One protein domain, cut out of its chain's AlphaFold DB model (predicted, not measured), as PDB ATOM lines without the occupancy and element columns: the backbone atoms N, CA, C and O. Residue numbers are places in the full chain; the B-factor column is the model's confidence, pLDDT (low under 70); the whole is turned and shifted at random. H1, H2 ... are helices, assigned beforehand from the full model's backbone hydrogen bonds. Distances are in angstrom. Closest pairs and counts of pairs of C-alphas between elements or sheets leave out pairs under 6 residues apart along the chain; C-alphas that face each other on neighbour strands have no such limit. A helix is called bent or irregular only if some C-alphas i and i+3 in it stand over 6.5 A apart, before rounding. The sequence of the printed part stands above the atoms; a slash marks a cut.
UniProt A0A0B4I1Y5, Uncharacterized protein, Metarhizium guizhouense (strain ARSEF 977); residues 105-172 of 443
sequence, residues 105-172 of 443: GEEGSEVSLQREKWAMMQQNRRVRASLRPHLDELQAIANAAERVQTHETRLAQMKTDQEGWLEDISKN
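What this domain is: This is residues 105 to 172 of the 443 residues of an uncharacterized protein of Metarhizium guizhouense (strain ARSEF 977) (UniProt A0A0B4I1Y5). One very long helix, H3, makes the length of the domain, and two shorter helices fold back along its first half as an open, narrow frame: H2 stands at the corner beside the start of H3, and H1 slants from there back to the middle of H3, which it meets near its own first residues. The space inside this frame is empty, and residues 153 to 172, nearly all in H3, stick out as a bare arm. The printed part has 68 residues with three named helices, in the order H1, H2, H3, and no named strand; the class is all helix. The whole is extended, with a radius of gyration of the C-alphas of 18.1 A and spans of 61 by 18 by 16 A.

How they stand to each other: The longest helix is H3, residues 132 to 171, with a kink of 28 degrees near residue 139. H3 is irregular: C-alphas 133 and 136 are 7.9 A apart, and its line is a rough one. H1, residues 105 to 122, only just touches H3, with 3 pairs of C-alphas within 8 A. H1 touches H3 with residues 108 to 115 alone, and H3 touches H1 with residues 142 to 149 alone; the closest C-alphas of the two are those of Gly 108 and Gln 149, 7.1 A apart. The two run opposite ways at a steep tilt of 42 degrees. H2, residues 125 to 130, is close to H1 but not clearly touching it; their closest C-alphas, of Gln 122 and Arg 128, are 5.4 A apart. H1 and H2 run opposite ways at a steep tilt of 68 degrees, only just short of about perpendicular. H2 and H3 meet only through their link. In H1 and H2 every O i to N i+4 pair is within hydrogen-bond range, and in H3 34 of 36 are.

Where its parts are: H3 measures 57.3 A from its first to its last C-alpha, from C-alpha 132 at (358.877, 209.588, 322.162) to C-alpha 171 at (382.052, 257.560, 301.077). H1 measures 25.6 A and begins at C-alpha 105, at (379.363, 228.002, 308.432). H2, of six residues, measures 9.0 A.

The domain as a whole: The two C-alphas farthest apart are those of Ala 129 and Asn 172, at 60.7 A. Residues 116 to 121, 123 to 130, 132 to 141 and 153 to 172 stand free. The printed part has no cut, and the links H1 to H2 and H2 to H3 are both tight. The mean pLDDT of the printed part is 72.3, and 14 residues are under 70, among them residue 122 and residues 168 to 172.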
ATOM      1  N   GLY A 105     380.546 227.317 308.956       71.38
ATOM      2  CA  GLY A 105     379.363 228.002 308.432       71.38
ATOM      3  C   GLY A 105     378.523 227.134 307.484       71.38
ATOM      4  O   GLY A 105     377.287 227.144 307.557       71.38
ATOM      5  N   GLU A 106     379.167 226.340 306.623       76.06
ATOM      6  CA  GLU A 106     378.489 225.362 305.760       76.06
ATOM      7  C   GLU A 106     377.832 224.243 306.582       76.06
ATOM      8  O   GLU A 106     376.646 223.952 306.393       76.06
ATOM      9  N   GLU A 107     378.559 223.670 307.546       72.62
ATOM     10  CA  GLU A 107     378.043 222.647 308.464       72.62
ATOM     11  C   GLU A 107     376.858 223.176 309.291       72.62
ATOM     12  O   GLU A 107     375.830 222.504 309.414       72.62
ATOM     13  N   GLY A 108     376.940 224.409 309.806       70.88
ATOM     14  CA  GLY A 108     375.850 225.070 310.533       70.88
ATOM     15  C   GLY A 108     374.600 225.285 309.670       70.88
ATOM     16  O   GLY A 108     373.462 225.066 310.115       70.88
ATOM     17  N   SER A 109     374.796 225.625 308.394       71.75
ATOM     18  CA  SER A 109     373.714 225.747 307.410       71.75
ATOM     19  C   SER A 109     373.066 224.391 307.104       71.75
ATOM     20  O   SER A 109     371.835 224.287 307.040       71.75
ATOM     21  N   GLU A 110     373.859 223.324 306.980       74.38
ATOM     22  CA  GLU A 110     373.347 221.967 306.784       74.38
ATOM     23  C   GLU A 110     372.553 221.477 308.003       74.38
ATOM     24  O   GLU A 110     371.445 220.955 307.849       74.38
ATOM     25  N   VAL A 111     373.063 221.695 309.220       72.81
ATOM     26  CA  VAL A 111     372.356 221.365 310.468       72.81
ATOM     27  C   VAL A 111     371.008 222.084 310.533       72.81
ATOM     28  O   VAL A 111     369.997 221.469 310.887       72.81
ATOM     29  N   SER A 112     370.962 223.353 310.128       70.56
ATOM     30  CA  SER A 112     369.727 224.144 310.064       70.56
ATOM     31  C   SER A 112     368.715 223.546 309.078       70.56
ATOM     32  O   SER A 112     367.553 223.329 309.429       70.56
ATOM     33  N   LEU A 113     369.167 223.175 307.876       77.31
ATOM     34  CA  LEU A 113     368.329 222.526 306.863       77.31
ATOM     35  C   LEU A 113     367.807 221.159 307.334       77.31
ATOM     36  O   LEU A 113     366.641 220.813 307.113       77.31
ATOM     37  N   GLN A 114     368.656 220.354 307.977       74.31
ATOM     38  CA  GLN A 114     368.234 219.079 308.550       74.31
ATOM     39  C   GLN A 114     367.193 219.322 309.644       74.31
ATOM     40  O   GLN A 114     366.143 218.685 309.622       74.31
ATOM     41  N   ARG A 115     367.401 220.287 310.545       71.88
ATOM     42  CA  ARG A 115     366.428 220.636 311.589       71.88
ATOM     43  C   ARG A 115     365.047 220.957 311.014       71.88
ATOM     44  O   ARG A 115     364.059 220.435 311.529       71.88
ATOM     45  N   GLU A 116     364.958 221.738 309.940       75.12
ATOM     46  CA  GLU A 116     363.679 222.024 309.269       75.12
ATOM     47  C   GLU A 116     363.006 220.751 308.738       75.12
ATOM     48  O   GLU A 116     361.814 220.518 308.973       75.12
ATOM     49  N   LYS A 117     363.778 219.871 308.088       78.00
ATOM     50  CA  LYS A 117     363.286 218.567 307.614       78.00
ATOM     51  C   LYS A 117     362.798 217.695 308.772       78.00
ATOM     52  O   LYS A 117     361.742 217.070 308.674       78.00
ATOM     53  N   TRP A 118     363.532 217.668 309.881       72.00
ATOM     54  CA  TRP A 118     363.170 216.930 311.090       72.00
ATOM     55  C   TRP A 118     361.902 217.488 311.748       72.00
ATOM     56  O   TRP A 118     361.013 216.711 312.103       72.00
ATOM     57  N   ALA A 119     361.763 218.811 311.846       73.44
ATOM     58  CA  ALA A 119     360.557 219.463 312.352       73.44
ATOM     59  C   ALA A 119     359.324 219.119 311.496       73.44
ATOM     60  O   ALA A 119     358.261 218.810 312.038       73.44
ATOM     61  N   MET A 120     359.478 219.074 310.167       76.12
ATOM     62  CA  MET A 120     358.428 218.603 309.256       76.12
ATOM     63  C   MET A 120     358.097 217.120 309.472       76.12
ATOM     64  O   MET A 120     356.925 216.750 309.555       76.12
ATOM     65  N   MET A 121     359.101 216.255 309.636       73.06
ATOM     66  CA  MET A 121     358.888 214.822 309.880       73.06
ATOM     67  C   MET A 121     358.190 214.532 311.219       73.06
ATOM     68  O   MET A 121     357.381 213.603 311.295       73.06
ATOM     69  N   GLN A 122     358.420 215.339 312.260       69.44
ATOM     70  CA  GLN A 122     357.731 215.211 313.552       69.44
ATOM     71  C   GLN A 122     356.224 215.521 313.494       69.44
ATOM     72  O   GLN A 122     355.479 215.107 314.389       69.44
ATOM     73  N   GLN A 123     355.739 216.180 312.436       72.50
ATOM     74  CA  GLN A 123     354.300 216.346 312.204       72.50
ATOM     75  C   GLN A 123     353.615 215.003 311.882       72.50
ATOM     76  O   GLN A 123     352.403 214.855 312.065       72.50
ATOM     77  N   ASN A 124     354.378 213.982 311.473       79.88
ATOM     78  CA  ASN A 124     353.862 212.643 311.222       79.88
ATOM     79  C   ASN A 124     353.663 211.852 312.530       79.88
ATOM     80  O   ASN A 124     354.606 211.556 313.269       79.88
ATOM     81  N   ARG A 125     352.418 211.421 312.788       70.19
ATOM     82  CA  ARG A 125     352.025 210.693 314.010       70.19
ATOM     83  C   ARG A 125     352.837 209.420 314.274       70.19
ATOM     84  O   ARG A 125     353.066 209.102 315.437       70.19
ATOM     85  N   ARG A 126     353.257 208.687 313.235       75.44
ATOM     86  CA  ARG A 126     354.017 207.430 313.398       75.44
ATOM     87  C   ARG A 126     355.454 207.682 313.858       75.44
ATOM     88  O   ARG A 126     355.915 207.021 314.780       75.44
ATOM     89  N   VAL A 127     356.110 208.681 313.272       72.19
ATOM     90  CA  VAL A 127     357.481 209.101 313.616       72.19
ATOM     91  C   VAL A 127     357.528 209.702 315.024       72.19
ATOM     92  O   VAL A 127     358.423 209.415 315.814       72.19
ATOM     93  N   ARG A 128     356.496 210.464 315.398       71.50
ATOM     94  CA  ARG A 128     356.368 211.026 316.747       71.50
ATOM     95  C   ARG A 128     356.213 209.957 317.836       71.50
ATOM     96  O   ARG A 128     356.674 210.153 318.955       71.50
ATOM     97  N   ALA A 129     355.565 208.835 317.522       74.06
ATOM     98  CA  ALA A 129     355.398 207.731 318.465       74.06
ATOM     99  C   ALA A 129     356.708 206.960 318.701       74.06
ATOM    100  O   ALA A 129     356.976 206.584 319.839       74.06
ATOM    101  N   SER A 130     357.533 206.767 317.664       77.12
ATOM    102  CA  SER A 130     358.821 206.066 317.778       77.12
ATOM    103  C   SER A 130     359.909 206.896 318.462       77.12
ATOM    104  O   SER A 130     360.748 206.336 319.153       77.12
ATOM    105  N   LEU A 131     359.888 208.224 318.301       71.56
ATOM    106  CA  LEU A 131     360.878 209.137 318.896       71.56
ATOM    107  C   LEU A 131     360.548 209.559 320.333       71.56
ATOM    108  O   LEU A 131     361.365 210.193 320.994       71.56
ATOM    109  N   ARG A 132     359.360 209.200 320.833       75.50
ATOM    110  CA  ARG A 132     358.877 209.588 322.162       75.50
ATOM    111  C   ARG A 132     359.852 209.299 323.319       75.50
ATOM    112  O   ARG A 132     359.897 210.134 324.217       75.50
ATOM    113  N   PRO A 133     360.624 208.192 323.326       81.06
ATOM    114  CA  PRO A 133     361.586 207.913 324.396       81.06
ATOM    115  C   PRO A 133     362.791 208.866 324.428       81.06
ATOM    116  O   PRO A 133     363.377 209.041 325.486       81.06
ATOM    117  N   HIS A 134     363.144 209.485 323.296       78.06
ATOM    118  CA  HIS A 134     364.337 210.331 323.138       78.06
ATOM    119  C   HIS A 134     363.995 211.819 322.977       78.06
ATOM    120  O   HIS A 134     364.843 212.617 322.588       78.06
ATOM    121  N   LEU A 135     362.741 212.205 323.234       75.88
ATOM    122  CA  LEU A 135     362.257 213.571 323.016       75.88
ATOM    123  C   LEU A 135     363.076 214.612 323.786       75.88
ATOM    124  O   LEU A 135     363.403 215.648 323.216       75.88
ATOM    125  N   ASP A 136     363.432 214.324 325.036       74.69
ATOM    126  CA  ASP A 136     364.161 215.266 325.889       74.69
ATOM    127  C   ASP A 136     365.617 215.451 325.425       74.69
ATOM    128  O   ASP A 136     366.106 216.578 325.359       74.69
ATOM    129  N   GLU A 137     366.290 214.367 325.021       73.38
ATOM    130  CA  GLU A 137     367.648 214.408 324.452       73.38
ATOM    131  C   GLU A 137     367.665 215.160 323.114       73.38
ATOM    132  O   GLU A 137     368.495 216.044 322.897       73.38
ATOM    133  N   LEU A 138     366.701 214.870 322.233       76.06
ATOM    134  CA  LEU A 138     366.550 215.562 320.953       76.06
ATOM    135  C   LEU A 138     366.222 217.047 321.143       76.06
ATOM    136  O   LEU A 138     366.733 217.884 320.401       76.06
ATOM    137  N   GLN A 139     365.413 217.392 322.148       75.56
ATOM    138  CA  GLN A 139     365.111 218.782 322.482       75.56
ATOM    139  C   GLN A 139     366.346 219.507 323.027       75.56
ATOM    140  O   GLN A 139     366.576 220.661 322.672       75.56
ATOM    141  N   ALA A 140     367.165 218.850 323.853       73.75
ATOM    142  CA  ALA A 140     368.409 219.425 324.359       73.75
ATOM    143  C   ALA A 140     369.403 219.719 323.223       73.75
ATOM    144  O   ALA A 140     369.963 220.815 323.171       73.75
ATOM    145  N   ILE A 141     369.561 218.782 322.281       75.00
ATOM    146  CA  ILE A 141     370.390 218.967 321.080       75.00
ATOM    147  C   ILE A 141     369.840 220.114 320.222       75.00
ATOM    148  O   ILE A 141     370.597 220.996 319.822       75.00
ATOM    149  N   ALA A 142     368.523 220.161 319.995       76.56
ATOM    150  CA  ALA A 142     367.889 221.227 319.221       76.56
ATOM    151  C   ALA A 142     368.064 222.614 319.867       76.56
ATOM    152  O   ALA A 142     368.359 223.580 319.169       76.56
ATOM    153  N   ASN A 143     367.938 222.714 321.194       75.62
ATOM    154  CA  ASN A 143     368.133 223.964 321.932       75.62
ATOM    155  C   ASN A 143     369.603 224.427 321.909       75.62
ATOM    156  O   ASN A 143     369.877 225.625 321.832       75.62
ATOM    157  N   ALA A 144     370.559 223.494 321.989       70.88
ATOM    158  CA  ALA A 144     371.980 223.803 321.838       70.88
ATOM    159  C   ALA A 144     372.294 224.310 320.423       70.88
ATOM    160  O   ALA A 144     372.948 225.343 320.290       70.88
ATOM    161  N   ALA A 145     371.764 223.648 319.392       74.62
ATOM    162  CA  ALA A 145     371.900 224.090 318.007       74.62
ATOM    163  C   ALA A 145     371.287 225.486 317.783       74.62
ATOM    164  O   ALA A 145     371.903 226.327 317.143       74.62
ATOM    165  N   GLU A 146     370.123 225.783 318.372       74.31
ATOM    166  CA  GLU A 146     369.479 227.103 318.260       74.31
ATOM    167  C   GLU A 146     370.307 228.229 318.879       74.31
ATOM    168  O   GLU A 146     370.407 229.321 318.318       74.31
ATOM    169  N   ARG A 147     370.939 227.967 320.026       71.44
ATOM    170  CA  ARG A 147     371.854 228.928 320.648       71.44
ATOM    171  C   ARG A 147     373.060 229.219 319.761       71.44
ATOM    172  O   ARG A 147     373.445 230.380 319.655       71.44
ATOM    173  N   VAL A 148     373.639 228.186 319.148       71.38
ATOM    174  CA  VAL A 148     374.769 228.328 318.218       71.38
ATOM    175  C   VAL A 148     374.334 229.121 316.988       71.38
ATOM    176  O   VAL A 148     374.932 230.148 316.693       71.38
ATOM    177  N   GLN A 149     373.216 228.750 316.368       74.25
ATOM    178  CA  GLN A 149     372.684 229.435 315.192       74.25
ATOM    179  C   GLN A 149     372.335 230.905 315.465       74.25
ATOM    180  O   GLN A 149     372.613 231.781 314.649       74.25
ATOM    181  N   THR A 150     371.743 231.208 316.624       74.75
ATOM    182  CA  THR A 150     371.443 232.595 317.021       74.75
ATOM    183  C   THR A 150     372.730 233.401 317.183       74.75
ATOM    184  O   THR A 150     372.792 234.565 316.787       74.75
ATOM    185  N   HIS A 151     373.764 232.782 317.751       70.50
ATOM    186  CA  HIS A 151     375.074 233.399 317.902       70.50
ATOM    187  C   HIS A 151     375.742 233.645 316.540       70.50
ATOM    188  O   HIS A 151     376.188 234.757 316.283       70.50
ATOM    189  N   GLU A 152     375.740 232.660 315.642       71.94
ATOM    190  CA  GLU A 152     376.254 232.782 314.269       71.94
ATOM    191  C   GLU A 152     375.514 233.856 313.470       71.94
ATOM    192  O   GLU A 152     376.140 234.720 312.864       71.94
ATOM    193  N   THR A 153     374.182 233.871 313.529       74.25
ATOM    194  CA  THR A 153     373.360 234.882 312.845       74.25
ATOM    195  C   THR A 153     373.668 236.281 313.378       74.25
ATOM    196  O   THR A 153     373.778 237.232 312.609       74.25
ATOM    197  N   ARG A 154     373.857 236.424 314.697       69.25
ATOM    198  CA  ARG A 154     374.261 237.695 315.307       69.25
ATOM    199  C   ARG A 154     375.650 238.126 314.840       69.25
ATOM    200  O   ARG A 154     375.824 239.300 314.534       69.25
ATOM    201  N   LEU A 155     376.611 237.206 314.758       67.94
ATOM    202  CA  LEU A 155     377.945 237.490 314.222       67.94
ATOM    203  C   LEU A 155     377.885 237.915 312.750       67.94
ATOM    204  O   LEU A 155     378.496 238.915 312.384       67.94
ATOM    205  N   ALA A 156     377.109 237.213 311.924       74.19
ATOM    206  CA  ALA A 156     376.910 237.554 310.519       74.19
ATOM    207  C   ALA A 156     376.258 238.934 310.355       74.19
ATOM    208  O   ALA A 156     376.700 239.723 309.520       74.19
ATOM    209  N   GLN A 157     375.273 239.267 311.199       72.12
ATOM    210  CA  GLN A 157     374.669 240.599 311.222       72.12
ATOM    211  C   GLN A 157     375.697 241.660 311.616       72.12
ATOM    212  O   GLN A 157     375.805 242.668 310.934       72.12
ATOM    213  N   MET A 158     376.494 241.422 312.662       65.06
ATOM    214  CA  MET A 158     377.546 242.353 313.079       65.06
ATOM    215  C   MET A 158     378.598 242.560 311.985       65.06
ATOM    216  O   MET A 158     379.042 243.688 311.791       65.06
ATOM    217  N   LYS A 159     378.960 241.505 311.245       69.62
ATOM    218  CA  LYS A 159     379.867 241.595 310.095       69.62
ATOM    219  C   LYS A 159     379.249 242.402 308.954       69.62
ATOM    220  O   LYS A 159     379.894 243.299 308.433       69.62
ATOM    221  N   THR A 160     377.985 242.145 308.625       74.25
ATOM    222  CA  THR A 160     377.249 242.911 307.602       74.25
ATOM    223  C   THR A 160     377.129 244.383 307.982       74.25
ATOM    224  O   THR A 160     377.363 245.265 307.161       74.25
ATOM    225  N   ASP A 161     376.800 244.659 309.246       68.25
ATOM    226  CA  ASP A 161     376.740 246.016 309.775       68.25
ATOM    227  C   ASP A 161     378.119 246.671 309.651       68.25
ATOM    228  O   ASP A 161     378.222 247.782 309.140       68.25
ATOM    229  N   GLN A 162     379.185 245.978 310.065       64.75
ATOM    230  CA  GLN A 162     380.567 246.439 309.940       64.75
ATOM    231  C   GLN A 162     380.956 246.742 308.486       64.75
ATOM    232  O   GLN A 162     381.560 247.781 308.234       64.75
ATOM    233  N   GLU A 163     380.603 245.885 307.531       71.19
ATOM    234  CA  GLU A 163     380.844 246.103 306.100       71.19
ATOM    235  C   GLU A 163     380.090 247.338 305.588       71.19
ATOM    236  O   GLU A 163     380.688 248.193 304.932       71.19
ATOM    237  N   GLY A 164     378.817 247.498 305.966       73.31
ATOM    238  CA  GLY A 164     378.046 248.704 305.661       73.31
ATOM    239  C   GLY A 164     378.675 249.967 306.259       73.31
ATOM    240  O   GLY A 164     378.772 250.995 305.591       73.31
ATOM    241  N   TRP A 165     379.191 249.877 307.488       65.69
ATOM    242  CA  TRP A 165     379.937 250.959 308.133       65.69
ATOM    243  C   TRP A 165     381.232 251.302 307.385       65.69
ATOM    244  O   TRP A 165     381.525 252.484 307.210       65.69
ATOM    245  N   LEU A 166     382.003 250.307 306.937       63.88
ATOM    246  CA  LEU A 166     383.218 250.522 306.144       63.88
ATOM    247  C   LEU A 166     382.901 251.199 304.809       63.88
ATOM    248  O   LEU A 166     383.594 252.136 304.401       63.88
ATOM    249  N   GLU A 167     381.819 250.782 304.155       70.56
ATOM    250  CA  GLU A 167     381.357 251.395 302.915       70.56
ATOM    251  C   GLU A 167     380.935 252.859 303.136       70.56
ATOM    252  O   GLU A 167     381.320 253.745 302.367       70.56
ATOM    253  N   ASP A 168     380.221 253.151 304.223       65.69
ATOM    254  CA  ASP A 168     379.825 254.511 304.593       65.69
ATOM    255  C   ASP A 168     381.026 255.407 304.946       65.69
ATOM    256  O   ASP A 168     381.057 256.582 304.555       65.69
ATOM    257  N   ILE A 169     382.045 254.859 305.621       61.69
ATOM    258  CA  ILE A 169     383.318 255.544 305.898       61.69
ATOM    259  C   ILE A 169     384.045 255.866 304.593       61.69
ATOM    260  O   ILE A 169     384.501 256.998 304.422       61.69
ATOM    261  N   SER A 170     384.116 254.920 303.650       62.75
ATOM    262  CA  SER A 170     384.770 255.141 302.351       62.75
ATOM    263  C   SER A 170     384.138 256.305 301.577       62.75
ATOM    264  O   SER A 170     384.836 257.076 300.916       62.75
ATOM    265  N   LYS A 171     382.818 256.488 301.722       68.00
ATOM    266  CA  LYS A 171     382.052 257.560 301.077       68.00
ATOM    267  C   LYS A 171     382.181 258.900 301.806       68.00
ATOM    268  O   LYS A 171     382.133 259.938 301.151       68.00
ATOM    269  N   ASN A 172     382.310 258.909 303.138       63.47
ATOM    270  CA  ASN A 172     382.341 260.131 303.955       63.47
ATOM    271  C   ASN A 172     383.293 260.023 305.167       63.47
ATOM    272  O   ASN A 172     382.834 260.031 306.316       63.47
TER     273      ASN A 172